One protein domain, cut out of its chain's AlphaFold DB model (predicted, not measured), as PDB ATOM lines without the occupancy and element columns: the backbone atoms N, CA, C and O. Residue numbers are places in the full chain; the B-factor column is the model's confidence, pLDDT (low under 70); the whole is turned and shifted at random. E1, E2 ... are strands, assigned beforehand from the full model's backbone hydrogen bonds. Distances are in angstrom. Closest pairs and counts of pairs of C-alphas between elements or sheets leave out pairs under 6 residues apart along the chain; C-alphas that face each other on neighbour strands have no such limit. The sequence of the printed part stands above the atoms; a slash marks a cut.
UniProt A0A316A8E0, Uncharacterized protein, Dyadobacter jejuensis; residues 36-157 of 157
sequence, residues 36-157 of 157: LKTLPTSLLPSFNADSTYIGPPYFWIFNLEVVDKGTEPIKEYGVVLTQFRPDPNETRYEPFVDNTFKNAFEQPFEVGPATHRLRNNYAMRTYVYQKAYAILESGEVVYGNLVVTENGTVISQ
ATOM      1  N   LEU A  36      21.109  16.963  30.894       98.31
ATOM      2  CA  LEU A  36      22.091  15.902  31.070       98.31
ATOM      3  C   LEU A  36      23.004  16.227  32.239       98.31
ATOM      4  O   LEU A  36      23.415  17.374  32.431       98.31
ATOM      5  N   LYS A  37      23.397  15.190  32.963       98.19
ATOM      6  CA  LYS A  37      24.451  15.254  33.964       98.19
ATOM      7  C   LYS A  37      25.571  14.313  33.565       98.19
ATOM      8  O   LYS A  37      25.357  13.133  33.293       98.19
ATOM      9  N   THR A  38      26.781  14.842  33.535       97.56
ATOM     10  CA  THR A  38      27.977  14.054  33.267       97.56
ATOM     11  C   THR A  38      28.395  13.359  34.553       97.56
ATOM     12  O   THR A  38      28.528  14.001  35.597       97.56
ATOM     13  N   LEU A  39      28.626  12.049  34.491       95.44
ATOM     14  CA  LEU A  39      29.135  11.273  35.619       95.44
ATOM     15  C   LEU A  39      30.585  10.854  35.345       95.44
ATOM     16  O   LEU A  39      30.968  10.756  34.181       95.44
ATOM     17  N   PRO A  40      31.410  10.602  36.374       91.69
ATOM     18  CA  PRO A  40      32.814  10.248  36.181       91.69
ATOM     19  C   PRO A  40      33.004   8.998  35.316       91.69
ATOM     20  O   PRO A  40      32.304   7.993  35.481       91.69
ATOM     21  N   THR A  41      33.987   9.051  34.416       89.31
ATOM     22  CA  THR A  41      34.459   7.856  33.705       89.31
ATOM     23  C   THR A  41      35.325   7.022  34.639       89.31
ATOM     24  O   THR A  41      36.141   7.568  35.383       89.31
ATOM     25  N   SER A  42      35.170   5.702  34.588       87.62
ATOM     26  CA  SER A  42      36.007   4.767  35.340       87.62
ATOM     27  C   SER A  42      36.745   3.792  34.424       87.62
ATOM     28  O   SER A  42      36.387   3.586  33.263       87.62
ATOM     29  N   LEU A  43      37.820   3.212  34.954       86.31
ATOM     30  CA  LEU A  43      38.682   2.264  34.257       86.31
ATOM     31  C   LEU A  43      38.559   0.895  34.931       86.31
ATOM     32  O   LEU A  43      38.818   0.779  36.129       86.31
ATOM     33  N   LEU A  44      38.218  -0.146  34.171       82.38
ATOM     34  CA  LEU A  44      38.309  -1.530  34.637       82.38
ATOM     35  C   LEU A  44      39.432  -2.275  33.909       82.38
ATOM     36  O   LEU A  44      39.484  -2.229  32.675       82.38
ATOM     37  N   PRO A  45      40.293  -3.022  34.622       74.69
ATOM     38  CA  PRO A  45      41.193  -3.974  33.987       74.69
ATOM     39  C   PRO A  45      40.386  -5.094  33.314       74.69
ATOM     40  O   PRO A  45      39.420  -5.614  33.877       74.69
ATOM     41  N   SER A  46      40.776  -5.502  32.110       68.69
ATOM     42  CA  SER A  46      40.271  -6.717  31.471       68.69
ATOM     43  C   SER A  46      41.109  -7.902  31.924       68.69
ATOM     44  O   SER A  46      42.185  -8.149  31.390       68.69
ATOM     45  N   PHE A  47      40.592  -8.673  32.872       60.53
ATOM     46  CA  PHE A  47      41.287  -9.854  33.393       60.53
ATOM     47  C   PHE A  47      41.291 -11.064  32.432       60.53
ATOM     48  O   PHE A  47      42.016 -12.018  32.674       60.53
ATOM     49  N   ASN A  48      40.551 -11.006  31.314       54.50
ATOM     50  CA  ASN A  48      40.412 -12.101  30.339       54.50
ATOM     51  C   ASN A  48      40.918 -11.695  28.943       54.50
ATOM     52  O   ASN A  48      40.142 -11.624  27.989       54.50
ATOM     53  N   ALA A  49      42.195 -11.336  28.829       53.97
ATOM     54  CA  ALA A  49      42.828 -11.161  27.526       53.97
ATOM     55  C   ALA A  49      43.416 -12.502  27.095       53.97
ATOM     56  O   ALA A  49      44.384 -12.966  27.694       53.97
ATOM     57  N   ASP A  50      42.826 -13.128  26.078       54.47
ATOM     58  CA  ASP A  50      43.506 -14.197  25.355       54.47
ATOM     59  C   ASP A  50      44.893 -13.682  24.934       54.47
ATOM     60  O   ASP A  50      45.027 -12.552  24.458       54.47
ATOM     61  N   SER A  51      45.925 -14.480  25.201       50.44
ATOM     62  CA  SER A  51      47.348 -14.098  25.326       50.44
ATOM     63  C   SER A  51      48.050 -13.524  24.078       50.44
ATOM     64  O   SER A  51      49.276 -13.444  24.035       50.44
ATOM     65  N   THR A  52      47.311 -13.105  23.054       58.09
ATOM     66  CA  THR A  52      47.847 -12.627  21.772       58.09
ATOM     67  C   THR A  52      47.949 -11.102  21.665       58.09
ATOM     68  O   THR A  52      48.473 -10.605  20.668       58.09
ATOM     69  N   TYR A  53      47.496 -10.347  22.674       52.28
ATOM     70  CA  TYR A  53      47.516  -8.879  22.660       52.28
ATOM     71  C   TYR A  53      48.603  -8.288  23.572       52.28
ATOM     72  O   TYR A  53      48.703  -8.623  24.753       52.28
ATOM     73  N   ILE A  54      49.418  -7.377  23.029       54.41
ATOM     74  CA  ILE A  54      50.500  -6.693  23.753       54.41
ATOM     75  C   ILE A  54      49.888  -5.574  24.613       54.41
ATOM     76  O   ILE A  54      49.729  -4.443  24.162       54.41
ATOM     77  N   GLY A  55      49.522  -5.909  25.851       55.97
ATOM     78  CA  GLY A  55      49.065  -4.974  26.886       55.97
ATOM     79  C   GLY A  55      47.778  -5.436  27.585       55.97
ATOM     80  O   GLY A  55      46.954  -6.104  26.962       55.97
ATOM     81  N   PRO A  56      47.574  -5.105  28.876       56.88
ATOM     82  CA  PRO A  56      46.320  -5.414  29.554       56.88
ATOM     83  C   PRO A  56      45.186  -4.651  28.853       56.88
ATOM     84  O   PRO A  56      45.277  -3.426  28.732       56.88
ATOM     85  N   PRO A  57      44.117  -5.314  28.378       72.75
ATOM     86  CA  PRO A  57      42.991  -4.589  27.823       72.75
ATOM     87  C   PRO A  57      42.347  -3.802  28.961       72.75
ATOM     88  O   PRO A  57      42.156  -4.311  30.064       72.75
ATOM     89  N   TYR A  58      42.006  -2.554  28.707       81.00
ATOM     90  CA  TYR A  58      41.230  -1.738  29.620       81.00
ATOM     91  C   TYR A  58      39.801  -1.653  29.111       81.00
ATOM     92  O   TYR A  58      39.527  -1.722  27.912       81.00
ATOM     93  N   PHE A  59      38.872  -1.478  30.033       87.62
ATOM     94  CA  PHE A  59      37.533  -1.037  29.706       87.62
ATOM     95  C   PHE A  59      37.329   0.343  30.278       87.62
ATOM     96  O   PHE A  59      37.469   0.556  31.481       87.62
ATOM     97  N   TRP A  60      37.014   1.269  29.391       90.44
ATOM     98  CA  TRP A  60      36.603   2.603  29.766       90.44
ATOM     99  C   TRP A  60      35.095   2.572  29.948       90.44
ATOM    100  O   TRP A  60      34.371   2.108  29.064       90.44
ATOM    101  N   ILE A  61      34.636   3.000  31.116       92.94
ATOM    102  CA  ILE A  61      33.223   3.034  31.469       92.94
ATOM    103  C   ILE A  61      32.793   4.484  31.507       92.94
ATOM    104  O   ILE A  61      33.116   5.205  32.450       92.94
ATOM    105  N   PHE A  62      32.054   4.891  30.488       94.69
ATOM    106  CA  PHE A  62      31.449   6.208  30.408       94.69
ATOM    107  C   PHE A  62      30.089   6.178  31.073       94.69
ATOM    108  O   PHE A  62      29.295   5.273  30.815       94.69
ATOM    109  N   ASN A  63      29.817   7.185  31.893       95.75
ATOM    110  CA  ASN A  63      28.564   7.305  32.611       95.75
ATOM    111  C   ASN A  63      27.974   8.697  32.388       95.75
ATOM    112  O   ASN A  63      28.686   9.704  32.404       95.75
ATOM    113  N   LEU A  64      26.660   8.752  32.225       97.75
ATOM    114  CA  LEU A  64      25.883   9.985  32.259       97.75
ATOM    115  C   LEU A  64      24.519   9.702  32.885       97.75
ATOM    116  O   LEU A  64      24.125   8.550  33.041       97.75
ATOM    117  N   GLU A  65      23.800  10.751  33.244       98.38
ATOM    118  CA  GLU A  65      22.422  10.675  33.711       98.38
ATOM    119  C   GLU A  65      21.565  11.623  32.873       98.38
ATOM    120  O   GLU A  65      21.873  12.811  32.741       98.38
ATOM    121  N   VAL A  66      20.495  11.088  32.288       98.38
ATOM    122  CA  VAL A  66      19.463  11.887  31.626       98.38
ATOM    123  C   VAL A  66      18.481  12.328  32.703       98.38
ATOM    124  O   VAL A  66      17.731  11.513  33.238       98.38
ATOM    125  N   VAL A  67      18.508  13.613  33.042       98.44
ATOM    126  CA  VAL A  67      17.682  14.204  34.106       98.44
ATOM    127  C   VAL A  67      16.294  14.564  33.573       98.44
ATOM    128  O   VAL A  67      15.290  14.293  34.224       98.44
ATOM    129  N   ASP A  68      16.234  15.137  32.372       97.50
ATOM    130  CA  ASP A  68      14.998  15.413  31.632       97.50
ATOM    131  C   ASP A  68      15.243  15.078  30.155       97.50
ATOM    132  O   ASP A  68      16.324  15.350  29.628       97.50
ATOM    133  N   LYS A  69      14.253  14.486  29.479       95.44
ATOM    134  CA  LYS A  69      14.335  14.225  28.036       95.44
ATOM    135  C   LYS A  69      14.071  15.462  27.188       95.44
ATOM    136  O   LYS A  69      14.441  15.484  26.019       95.44
ATOM    137  N   GLY A  70      13.411  16.466  27.756       94.69
ATOM    138  CA  GLY A  70      12.856  17.559  26.979       94.69
ATOM    139  C   GLY A  70      11.707  17.092  26.084       94.69
ATOM    140  O   GLY A  70      11.032  16.098  26.356       94.69
ATOM    141  N   THR A  71      11.451  17.855  25.027       93.75
ATOM    142  CA  THR A  71      10.385  17.593  24.047       93.75
ATOM    143  C   THR A  71      10.917  17.330  22.645       93.75
ATOM    144  O   THR A  71      10.159  16.859  21.801       93.75
ATOM    145  N   GLU A  72      12.183  17.652  22.370       92.88
ATOM    146  CA  GLU A  72      12.780  17.394  21.059       92.88
ATOM    147  C   GLU A  72      13.294  15.954  20.944       92.88
ATOM    148  O   GLU A  72      13.931  15.452  21.874       92.88
ATOM    149  N   PRO A  73      13.067  15.288  19.798       94.44
ATOM    150  CA  PRO A  73      13.676  13.997  19.518       94.44
ATOM    151  C   PRO A  73      15.209  14.070  19.518       94.44
ATOM    152  O   PRO A  73      15.808  15.010  18.988       94.44
ATOM    153  N   ILE A  74      15.835  13.040  20.087       97.25
ATOM    154  CA  ILE A  74      17.290  12.897  20.153       97.25
ATOM    155  C   ILE A  74      17.772  12.007  19.014       97.25
ATOM    156  O   ILE A  74      17.328  10.867  18.890       97.25
ATOM    157  N   LYS A  75      18.729  12.518  18.242       96.94
ATOM    158  CA  LYS A  75      19.406  11.797  17.163       96.94
ATOM    159  C   LYS A  75      20.561  10.940  17.679       96.94
ATOM    160  O   LYS A  75      20.769   9.819  17.227       96.94
ATOM    161  N   GLU A  76      21.350  11.484  18.601       97.44
ATOM    162  CA  GLU A  76      22.527  10.827  19.174       97.44
ATOM    163  C   GLU A  76      22.794  11.395  20.568       97.44
ATOM    164  O   GLU A  76      22.544  12.571  20.814       97.44
ATOM    165  N   TYR A  77      23.343  10.606  21.481       98.31
ATOM    166  CA  TYR A  77      23.837  11.111  22.759       98.31
ATOM    167  C   TYR A  77      24.990  10.248  23.261       98.31
ATOM    168  O   TYR A  77      25.193   9.124  22.793       98.31
ATOM    169  N   GLY A  78      25.752  10.769  24.215       97.75
ATOM    170  CA  GLY A  78      26.862  10.033  24.795       97.75
ATOM    171  C   GLY A  78      27.812  10.919  25.577       97.75
ATOM    172  O   GLY A  78      27.398  11.913  26.173       97.75
ATOM    173  N   VAL A  79      29.095  10.559  25.577       97.06
ATOM    174  CA  VAL A  79      30.153  11.310  26.266       97.06
ATOM    175  C   VAL A  79      31.254  11.701  25.288       97.06
ATOM    176  O   VAL A  79      31.766  10.872  24.534       97.06
ATOM    177  N   VAL A  80      31.648  12.970  25.333       95.38
ATOM    178  CA  VAL A  80      32.861  13.484  24.691       95.38
ATOM    179  C   VAL A  80      33.952  13.661  25.730       95.38
ATOM    180  O   VAL A  80      33.664  14.044  26.869       95.38
ATOM    181  N   LEU A  81      35.204  13.401  25.350       92.19
ATOM    182  CA  LEU A  81      36.336  13.668  26.229       92.19
ATOM    183  C   LEU A  81      37.600  14.118  25.519       92.19
ATOM    184  O   LEU A  81      37.881  13.743  24.377       92.19
ATOM    185  N   THR A  82      38.416  14.821  26.293       89.88
ATOM    186  CA  THR A  82      39.810  15.113  25.981       89.88
ATOM    187  C   THR A  82      40.683  14.673  27.147       89.88
ATOM    188  O   THR A  82      40.293  14.799  28.310       89.88
ATOM    189  N   GLN A  83      41.860  14.122  26.853       87.44
ATOM    190  CA  GLN A  83      42.742  13.566  27.876       87.44
ATOM    191  C   GLN A  83      44.216  13.890  27.626       87.44
ATOM    192  O   GLN A  83      44.702  13.823  26.495       87.44
ATOM    193  N   PHE A  84      44.948  14.167  28.705       83.00
ATOM    194  CA  PHE A  84      46.283  14.761  28.644       83.00
ATOM    195  C   PHE A  84      47.214  14.219  29.725       83.00
ATOM    196  O   PHE A  84      46.774  13.741  30.776       83.00
ATOM    197  N   ARG A  85      48.519  14.280  29.452       78.56
ATOM    198  CA  ARG A  85      49.536  14.129  30.501       78.56
ATOM    199  C   ARG A  85      49.758  15.506  31.138       78.56
ATOM    200  O   ARG A  85      49.413  16.499  30.513       78.56
ATOM    201  N   PRO A  86      50.300  15.591  32.361       67.50
ATOM    202  CA  PRO A  86      50.700  16.875  32.917       67.50
ATOM    203  C   PRO A  86      51.750  17.514  31.999       67.50
ATOM    204  O   PRO A  86      52.876  17.026  31.919       67.50
ATOM    205  N   ASP A  87      51.365  18.566  31.286       67.12
ATOM    206  CA  ASP A  87      52.253  19.407  30.489       67.12
ATOM    207  C   ASP A  87      52.014  20.863  30.925       67.12
ATOM    208  O   ASP A  87      50.870  21.327  30.900       67.12
ATOM    209  N   PRO A  88      53.059  21.589  31.369       57.56
ATOM    210  CA  PRO A  88      52.928  22.973  31.823       57.56
ATOM    211  C   PRO A  88      52.427  23.943  30.741       57.56
ATOM    212  O   PRO A  88      52.011  25.047  31.083       57.56
ATOM    213  N   ASN A  89      52.458  23.553  29.464       64.81
ATOM    214  CA  ASN A  89      52.007  24.374  28.340       64.81
ATOM    215  C   ASN A  89      50.626  23.967  27.803       64.81
ATOM    216  O   ASN A  89      50.107  24.614  26.891       64.81
ATOM    217  N   GLU A  90      50.027  22.894  28.324       64.00
ATOM    218  CA  GLU A  90      48.766  22.372  27.807       64.00
ATOM    219  C   GLU A  90      47.584  23.045  28.515       64.00
ATOM    220  O   GLU A  90      47.216  22.751  29.655       64.00
ATOM    221  N   THR A  91      46.997  24.017  27.819       61.53
ATOM    222  CA  THR A  91      45.801  24.729  28.272       61.53
ATOM    223  C   THR A  91      44.621  23.759  28.273       61.53
ATOM    224  O   THR A  91      44.364  23.087  27.280       61.53
ATOM    225  N   ARG A  92      43.898  23.661  29.393       61.78
ATOM    226  CA  ARG A  92      42.736  22.773  29.554       61.78
ATOM    227  C   ARG A  92      41.749  22.951  28.393       61.78
ATOM    228  O   ARG A  92      41.217  24.043  28.217       61.78
ATOM    229  N   TYR A  93      41.472  21.886  27.643       72.25
ATOM    230  CA  TYR A  93      40.465  21.920  26.583       72.25
ATOM    231  C   TYR A  93      39.118  21.432  27.107       72.25
ATOM    232  O   TYR A  93      38.979  20.290  27.551       72.25
ATOM    233  N   GLU A  94      38.119  22.302  27.025       83.12
ATOM    234  CA  GLU A  94      36.719  21.946  27.214       83.12
ATOM    235  C   GLU A  94      36.265  21.051  26.043       83.12
ATOM    236  O   GLU A  94      36.398  21.456  24.886       83.12
ATOM    237  N   PRO A  95      35.791  19.817  26.294       84.94
ATOM    238  CA  PRO A  95      35.473  18.880  25.228       84.94
ATOM    239  C   PRO A  95      34.155  19.237  24.537       84.94
ATOM    240  O   PRO A  95      33.170  19.580  25.192       84.94
ATOM    241  N   PHE A  96      34.130  19.094  23.212       85.06
ATOM    242  CA  PHE A  96      32.946  19.279  22.373       85.06
ATOM    243  C   PHE A  96      32.936  18.289  21.200       85.06
ATOM    244  O   PHE A  96      33.985  17.764  20.813       85.06
ATOM    245  N   VAL A  97      31.745  18.029  20.653       81.25
ATOM    246  CA  VAL A  97      31.448  16.944  19.692       81.25
ATOM    247  C   VAL A  97      32.379  16.906  18.471       81.25
ATOM    248  O   VAL A  97      32.751  15.813  18.052       81.25
ATOM    249  N   ASP A  98      32.820  18.054  17.955       78.31
ATOM    250  CA  ASP A  98      33.553  18.131  16.678       78.31
ATOM    251  C   ASP A  98      35.088  18.123  16.790       78.31
ATOM    252  O   ASP A  98      35.775  18.026  15.776       78.31
ATOM    253  N   ASN A  99      35.660  18.226  17.994       67.75
ATOM    254  CA  ASN A  99      37.119  18.340  18.186       67.75
ATOM    255  C   ASN A  99      37.696  17.268  19.118       67.75
ATOM    256  O   ASN A  99      38.841  17.362  19.558       67.75
ATOM    257  N   THR A 100      36.900  16.269  19.500       79.56
ATOM    258  CA  THR A 100      37.290  15.353  20.575       79.56
ATOM    259  C   THR A 100      36.884  13.909  20.336       79.56
ATOM    260  O   THR A 100      36.223  13.563  19.356       79.56
ATOM    261  N   PHE A 101      37.330  13.038  21.242       85.81
ATOM    262  CA  PHE A 101      36.952  11.638  21.223       85.81
ATOM    263  C   PHE A 101      35.499  11.495  21.683       85.81
ATOM    264  O   PHE A 101      35.177  11.706  22.855       85.81
ATOM    265  N   LYS A 102      34.629  11.137  20.739       92.12
ATOM    266  CA  LYS A 102      33.189  10.989  20.934       92.12
ATOM    267  C   LYS A 102      32.814   9.524  21.155       92.12
ATOM    268  O   LYS A 102      33.190   8.668  20.359       92.12
ATOM    269  N   ASN A 103      32.045   9.251  22.206       93.88
ATOM    270  CA  ASN A 103      31.517   7.922  22.523       93.88
ATOM    271  C   ASN A 103      29.996   7.986  22.577       93.88
ATOM    272  O   ASN A 103      29.432   8.374  23.602       93.88
ATOM    273  N   ALA A 104      29.359   7.621  21.467       96.19
ATOM    274  CA  ALA A 104      27.910   7.554  21.358       96.19
ATOM    275  C   ALA A 104      27.364   6.313  22.079       96.19
ATOM    276  O   ALA A 104      27.991   5.252  22.087       96.19
ATOM    277  N   PHE A 105      26.198   6.457  22.698       96.81
ATOM    278  CA  PHE A 105      25.529   5.385  23.422       96.81
ATOM    279  C   PHE A 105      24.470   4.761  22.510       96.81
ATOM    280  O   PHE A 105      23.627   5.458  21.958       96.81
ATOM    281  N   GLU A 106      24.505   3.436  22.367       95.88
ATOM    282  CA  GLU A 106      23.553   2.696  21.522       95.88
ATOM    283  C   GLU A 106      22.211   2.439  22.220       95.88
ATOM    284  O   GLU A 106      21.203   2.162  21.573       95.88
ATOM    285  N   GLN A 107      22.193   2.495  23.553       95.62
ATOM    286  CA  GLN A 107      20.983   2.255  24.328       95.62
ATOM    287  C   GLN A 107      19.973   3.409  24.128       95.62
ATOM    288  O   GLN A 107      20.396   4.554  23.937       95.62
ATOM    289  N   PRO A 108      18.655   3.164  24.234       96.62
ATOM    290  CA  PRO A 108      17.646   4.210  24.073       96.62
ATOM    291  C   PRO A 108      17.859   5.409  25.008       96.62
ATOM    292  O   PRO A 108      18.317   5.250  26.141       96.62
ATOM    293  N   PHE A 109      17.507   6.608  24.538       97.50
ATOM    294  CA  PHE A 109      17.576   7.830  25.336       97.50
ATOM    295  C   PHE A 109      16.431   7.870  26.360       97.50
ATOM    296  O   PHE A 109      15.320   8.336  26.083       97.50
ATOM    297  N   GLU A 110      16.703   7.335  27.548       97.81
ATOM    298  CA  GLU A 110      15.760   7.176  28.657       97.81
ATOM    299  C   GLU A 110      16.176   7.989  29.883       97.81
ATOM    300  O   GLU A 110      17.366   8.173  30.117       97.81
ATOM    301  N   VAL A 111      15.198   8.468  30.668       98.12
ATOM    302  CA  VAL A 111      15.478   9.169  31.937       98.12
ATOM    303  C   VAL A 111      16.175   8.206  32.892       98.12
ATOM    304  O   VAL A 111      15.716   7.078  33.084       98.12
ATOM    305  N   GLY A 112      17.244   8.678  33.528       98.00
ATOM    306  CA  GLY A 112      18.028   7.919  34.492       98.00
ATOM    307  C   GLY A 112      19.478   7.691  34.057       98.00
ATOM    308  O   GLY A 112      19.974   8.334  33.126       98.00
ATOM    309  N   PRO A 113      20.196   6.812  34.776       97.50
ATOM    310  CA  PRO A 113      21.600   6.551  34.519       97.50
ATOM    311  C   PRO A 113      21.796   5.748  33.235       97.50
ATOM    312  O   PRO A 113      21.063   4.808  32.925       97.50
ATOM    313  N   ALA A 114      22.856   6.099  32.526       97.06
ATOM    314  CA  ALA A 114      23.273   5.494  31.284       97.06
ATOM    315  C   ALA A 114      24.759   5.152  31.362       97.06
ATOM    316  O   ALA A 114      25.569   5.979  31.788       97.06
ATOM    317  N   THR A 115      25.122   3.955  30.900       96.56
ATOM    318  CA  THR A 115      26.505   3.479  30.939       96.56
ATOM    319  C   THR A 115      26.898   2.873  29.603       96.56
ATOM    320  O   THR A 115      26.221   1.986  29.088       96.56
ATOM    321  N   HIS A 116      28.044   3.293  29.076       94.69
ATOM    322  CA  HIS A 116      28.660   2.685  27.905       94.69
ATOM    323  C   HIS A 116      30.058   2.182  28.243       94.69
ATOM    324  O   HIS A 116      30.833   2.847  28.932       94.69
ATOM    325  N   ARG A 117      30.387   0.994  27.740       92.56
ATOM    326  CA  ARG A 117      31.669   0.339  27.983       92.56
ATOM    327  C   ARG A 117      32.426   0.196  26.673       92.56
ATOM    328  O   ARG A 117      32.034  -0.593  25.819       92.56
ATOM    329  N   LEU A 118      33.565   0.868  26.579       89.38
ATOM    330  CA  LEU A 118      34.473   0.761  25.445       89.38
ATOM    331  C   LEU A 118      35.680  -0.101  25.818       89.38
ATOM    332  O   LEU A 118      36.375   0.170  26.799       89.38
ATOM    333  N   ARG A 119      35.958  -1.132  25.015       86.50
ATOM    334  CA  ARG A 119      37.226  -1.865  25.098       86.50
ATOM    335  C   ARG A 119      38.334  -1.007  24.498       86.50
ATOM    336  O   ARG A 119      38.203  -0.534  23.373       86.50
ATOM    337  N   ASN A 120      39.433  -0.860  25.227       81.50
ATOM    338  CA  ASN A 120      40.571  -0.066  24.806       81.50
ATOM    339  C   ASN A 120      41.901  -0.733  25.188       81.50
ATOM    340  O   ASN A 120      41.964  -1.500  26.145       81.50
ATOM    341  N   ASN A 121      42.976  -0.431  24.465       80.62
ATOM    342  CA  ASN A 121      44.304  -1.018  24.701       80.62
ATOM    343  C   ASN A 121      45.220  -0.112  25.528       80.62
ATOM    344  O   ASN A 121      46.372  -0.450  25.787       80.62
ATOM    345  N   TYR A 122      44.723   1.055  25.929       77.56
ATOM    346  CA  TYR A 122      45.458   2.014  26.737       77.56
ATOM    347  C   TYR A 122      44.627   2.470  27.935       77.56
ATOM    348  O   TYR A 122      43.397   2.550  27.883       77.56
ATOM    349  N   ALA A 123      45.322   2.757  29.035       82.12
ATOM    350  CA  ALA A 123      44.727   3.412  30.187       82.12
ATOM    351  C   ALA A 123      44.372   4.865  29.836       82.12
ATOM    352  O   ALA A 123      44.971   5.467  28.938       82.12
ATOM    353  N   MET A 124      43.413   5.436  30.560       83.56
ATOM    354  CA  MET A 124      43.150   6.872  30.486       83.56
ATOM    355  C   MET A 124      44.380   7.656  30.957       83.56
ATOM    356  O   MET A 124      45.136   7.190  31.815       83.56
ATOM    357  N   ARG A 125      44.603   8.840  30.381       86.81
ATOM    358  CA  ARG A 125      45.706   9.718  30.805       86.81
ATOM    359  C   ARG A 125      45.406  10.381  32.158       86.81
ATOM    360  O   ARG A 125      44.300  10.271  32.677       86.81
ATOM    361  N   THR A 126      46.409  11.064  32.716       86.12
ATOM    362  CA  THR A 126      46.345  11.704  34.038       86.12
ATOM    363  C   THR A 126      45.153  12.633  34.173       86.12
ATOM    364  O   THR A 126      44.393  12.459  35.116       86.12
ATOM    365  N   TYR A 127      44.967  13.566  33.238       87.19
ATOM    366  CA  TYR A 127      43.817  14.463  33.236       87.19
ATOM    367  C   TYR A 127      42.810  14.039  32.182       87.19
ATOM    368  O   TYR A 127      43.179  13.820  31.026       87.19
ATOM    369  N   VAL A 128      41.541  13.987  32.574       89.56
ATOM    370  CA  VAL A 128      40.412  13.696  31.691       89.56
ATOM    371  C   VAL A 128      39.362  14.776  31.887       89.56
ATOM    372  O   VAL A 128      38.859  14.956  32.992       89.56
ATOM    373  N   TYR A 129      39.026  15.464  30.804       92.00
ATOM    374  CA  TYR A 129      37.933  16.425  30.721       92.00
ATOM    375  C   TYR A 129      36.813  15.766  29.941       92.00
ATOM    376  O   TYR A 129      37.054  15.294  28.831       92.00
ATOM    377  N   GLN A 130      35.604  15.728  30.489       93.69
ATOM    378  CA  GLN A 130      34.490  15.050  29.835       93.69
ATOM    379  C   GLN A 130      33.165  15.777  30.016       93.69
ATOM    380  O   GLN A 130      32.923  16.418  31.042       93.69
ATOM    381  N   LYS A 131      32.295  15.623  29.019       96.06
ATOM    382  CA  LYS A 131      30.914  16.101  29.041       96.06
ATOM    383  C   LYS A 131      29.985  15.070  28.425       96.06
ATOM    384  O   LYS A 131      30.294  14.495  27.382       96.06
ATOM    385  N   ALA A 132      28.828  14.883  29.042       97.88
ATOM    386  CA  ALA A 132      27.679  14.303  28.379       97.88
ATOM    387  C   ALA A 132      27.215  15.251  27.268       97.88
ATOM    388  O   ALA A 132      27.279  16.474  27.429       97.88
ATOM    389  N   TYR A 133      26.744  14.697  26.161       98.25
ATOM    390  CA  TYR A 133      26.142  15.460  25.076       98.25
ATOM    391  C   TYR A 133      24.888  14.756  24.557       98.25
ATOM    392  O   TYR A 133      24.782  13.532  24.651       98.25
ATOM    393  N   ALA A 134      23.976  15.525  23.974       98.06
ATOM    394  CA  ALA A 134      22.907  15.039  23.112       98.06
ATOM    395  C   ALA A 134      22.816  15.930  21.872       98.06
ATOM    396  O   ALA A 134      22.887  17.152  21.975       98.06
ATOM    397  N   ILE A 135      22.668  15.306  20.711       97.50
ATOM    398  CA  ILE A 135      22.410  15.943  19.424       97.50
ATOM    399  C   ILE A 135      20.929  15.736  19.129       97.50
ATOM    400  O   ILE A 135      20.458  14.598  19.058       97.50
ATOM    401  N   LEU A 136      20.196  16.831  18.980       96.75
ATOM    402  CA  LEU A 136      18.778  16.817  18.632       96.75
ATOM    403  C   LEU A 136      18.612  16.501  17.136       96.75
ATOM    404  O   LEU A 136      19.534  16.711  16.343       96.75
ATOM    405  N   GLU A 137      17.431  16.052  16.710       95.69
ATOM    406  CA  GLU A 137      17.127  15.901  15.270       95.69
ATOM    407  C   GLU A 137      17.223  17.235  14.503       95.69
ATOM    408  O   GLU A 137      17.527  17.260  13.312       95.69
ATOM    409  N   SER A 138      17.046  18.361  15.204       94.19
ATOM    410  CA  SER A 138      17.276  19.713  14.681       94.19
ATOM    411  C   SER A 138      18.758  20.035  14.417       94.19
ATOM    412  O   SER A 138      19.062  21.030  13.760       94.19
ATOM    413  N   GLY A 139      19.686  19.202  14.901       94.56
ATOM    414  CA  GLY A 139      21.136  19.392  14.803       94.56
ATOM    415  C   GLY A 139      21.747  20.202  15.950       94.56
ATOM    416  O   GLY A 139      22.968  20.312  16.035       94.56
ATOM    417  N   GLU A 140      20.924  20.746  16.845       95.56
ATOM    418  CA  GLU A 140      21.383  21.435  18.049       95.56
ATOM    419  C   GLU A 140      22.063  20.455  19.019       95.56
ATOM    420  O   GLU A 140      21.656  19.298  19.143       95.56
ATOM    421  N   VAL A 141      23.108  20.922  19.709       96.19
ATOM    422  CA  VAL A 141      23.868  20.112  20.666       96.19
ATOM    423  C   VAL A 141      23.675  20.655  22.073       96.19
ATOM    424  O   VAL A 141      23.979  21.814  22.353       96.19
ATOM    425  N   VAL A 142      23.223  19.788  22.972       96.94
ATOM    426  CA  VAL A 142      23.077  20.070  24.399       96.94
ATOM    427  C   VAL A 142      24.185  19.359  25.159       96.94
ATOM    428  O   VAL A 142      24.467  18.193  24.895       96.94
ATOM    429  N   TYR A 143      24.798  20.047  26.121       97.56
ATOM    430  CA  TYR A 143      25.869  19.502  26.952       97.56
ATOM    431  C   TYR A 143      25.461  19.413  28.422       97.56
ATOM    432  O   TYR A 143      24.751  20.276  28.936       97.56
ATOM    433  N   GLY A 144      25.973  18.390  29.104       96.94
ATOM    434  CA  GLY A 144      25.985  18.325  30.562       96.94
ATOM    435  C   GLY A 144      27.119  19.146  31.183       96.94
ATOM    436  O   GLY A 144      27.915  19.794  30.494       96.94
ATOM    437  N   ASN A 145      27.222  19.081  32.512       96.00
ATOM    438  CA  ASN A 145      28.304  19.713  33.267       96.00
ATOM    439  C   ASN A 145      29.682  19.129  32.897       96.00
ATOM    440  O   ASN A 145      29.794  17.980  32.467       96.00
ATOM    441  N   LEU A 146      30.740  19.923  33.059       94.44
ATOM    442  CA  LEU A 146      32.112  19.464  32.849       94.44
ATOM    443  C   LEU A 146      32.576  18.664  34.066       94.44
ATOM    444  O   LEU A 146      32.661  19.206  35.162       94.44
ATOM    445  N   VAL A 147      32.960  17.407  33.853       93.81
ATOM    446  CA  VAL A 147      33.652  16.619  34.877       93.81
ATOM    447  C   VAL A 147      35.130  16.563  34.534       93.81
ATOM    448  O   VAL A 147      35.501  16.259  33.396       93.81
ATOM    449  N   VAL A 148      35.967  16.849  35.530       91.00
ATOM    450  CA  VAL A 148      37.420  16.721  35.418       91.00
ATOM    451  C   VAL A 148      37.907  15.672  36.398       91.00
ATOM    452  O   VAL A 148      37.622  15.745  37.595       91.00
ATOM    453  N   THR A 149      38.674  14.722  35.880       89.62
ATOM    454  CA  THR A 149      39.266  13.634  36.653       89.62
ATOM    455  C   THR A 149      40.786  13.708  36.553       89.62
ATOM    456  O   THR A 149      41.326  13.861  35.459       89.62
ATOM    457  N   GLU A 150      41.472  13.573  37.685       88.06
ATOM    458  CA  GLU A 150      42.920  13.435  37.802       88.06
ATOM    459  C   GLU A 150      43.262  12.063  38.392       88.06
ATOM    460  O   GLU A 150      42.840  11.731  39.498       88.06
ATOM    461  N   ASN A 151      44.006  11.240  37.650       84.50
ATOM    462  CA  ASN A 151      44.386   9.881  38.060       84.50
ATOM    463  C   ASN A 151      43.185   9.037  38.543       84.50
ATOM    464  O   ASN A 151      43.259   8.331  39.546       84.50
ATOM    465  N   GLY A 152      42.048   9.143  37.848       81.31
ATOM    466  CA  GLY A 152      40.811   8.439  38.208       81.31
ATOM    467  C   GLY A 152      40.005   9.075  39.351       81.31
ATOM    468  O   GLY A 152      38.915   8.594  39.648       81.31
ATOM    469  N   THR A 153      40.485  10.166  39.954       86.38
ATOM    470  CA  THR A 153      39.789  10.901  41.021       86.38
ATOM    471  C   THR A 153      39.144  12.166  40.476       86.38
ATOM    472  O   THR A 153      39.783  12.940  39.773       86.38
ATOM    473  N   VAL A 154      37.877  12.405  40.798       89.62
ATOM    474  CA  VAL A 154      37.177  13.632  40.398       89.62
ATOM    475  C   VAL A 154      37.773  14.834  41.127       89.62
ATOM    476  O   VAL A 154      37.834  14.834  42.354       89.62
ATOM    477  N   ILE A 155      38.146  15.870  40.378       87.31
ATOM    478  CA  ILE A 155      38.691  17.124  40.919       87.31
ATOM    479  C   ILE A 155      37.807  18.348  40.633       87.31
ATOM    480  O   ILE A 155      38.038  19.407  41.208       87.31
ATOM    481  N   SER A 156      36.799  18.223  39.759       85.56
ATOM    482  CA  SER A 156      35.816  19.279  39.459       85.56
ATOM    483  C   SER A 156      34.542  18.684  38.846       85.56
ATOM    484  O   SER A 156      34.657  17.764  38.029       85.56
ATOM    485  N   GLN A 157      33.361  19.216  39.206       78.19
ATOM    486  CA  GLN A 157      32.044  18.875  38.628       78.19
ATOM    487  C   GLN A 157      31.101  20.072  38.556       78.19
ATOM    488  O   GLN A 157      31.223  20.951  39.438       78.19
TER     489      GLN A 157
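This is residues 36 to 157 of the 157 residues of an uncharacterized protein of Dyadobacter jejuensis (UniProt A0A316A8E0). Two strongly twisted sheets lie face to face as a sandwich, three strands E1, E2 and E5 in one layer and the branched sheet of E3, E4, E6, E7, E8 and E9 in the other, their strands crossed at 46 degrees. Two long loops, residues 46 to 57 and residues 85 to 100, reach outward from this body. The printed part has 122 residues with nine named strands, E1 to E9 in order along the chain, and no named helix: the class is all strand. The smaller sheet runs E1, E2, E5, antiparallel, and the neighbour pairs of the branched sheet are antiparallel too. The whole is compact, with a radius of gyration of the C-alphas of 15.2 A and spans of 47 by 38 by 23 A.

Find C-alpha 36 at (22.091, 15.902, 31.070); from there E1 runs over residues 36 to 45 for 27.7 A. Read on to E2, residues 58 to 68, 31.4 A, and E3, residues 74 to 84, 30.3 A, which begins at (17.290, 12.897, 20.153). Next come E4, residues 101 to 104, E5, residues 112 to 120, 25.8 A, and E6, residues 127 to 136, 29.1 A. Three short strands follow: E7, residues 141 to 143, E8, residues 147 to 150, and E9, residues 153 to 156, which ends at (35.816, 19.279, 39.459).

Begin at E6, which has three neighbours: E3 on one side, E7 and E8 on the other side. Look for N 80 and O 131, 2.9 A apart, between E3 and E6. The hairpin E6 and E7 has N 142 and O 134 at 2.8 A, and E6 and E8 have N 128 and O 149 at 2.9 A. E9 forms a hairpin with E8, with N 150 and O 153 at 2.8 A; E4 forms one with E3, with N 103 and O 79 at 2.9 A. In the other sheet, the hairpin E1 and E2 has N 61 and O 42 at 2.8 A, and the inner strand E2 and the edge strand E5 are antiparallel neighbours, with N 62 and O 116 at 2.8 A, within hydrogen-bond range. Between the sheets, the closest C-alphas of E1 and E6 are those of Thr 38 and Ala 132, 4.9 A; E3 and E5 are near each other.

The C-alphas farthest apart are those of Ser 51 and Thr 71, 48.7 A. The printed part has no cut and ends at Gln 157, the chain's last residue. The links E1 to E2 and E3 to E4 are long. Confidence is under 70 at residues 46 to 56, 86 to 92 and 99; the mean pLDDT of the printed part is 86.3.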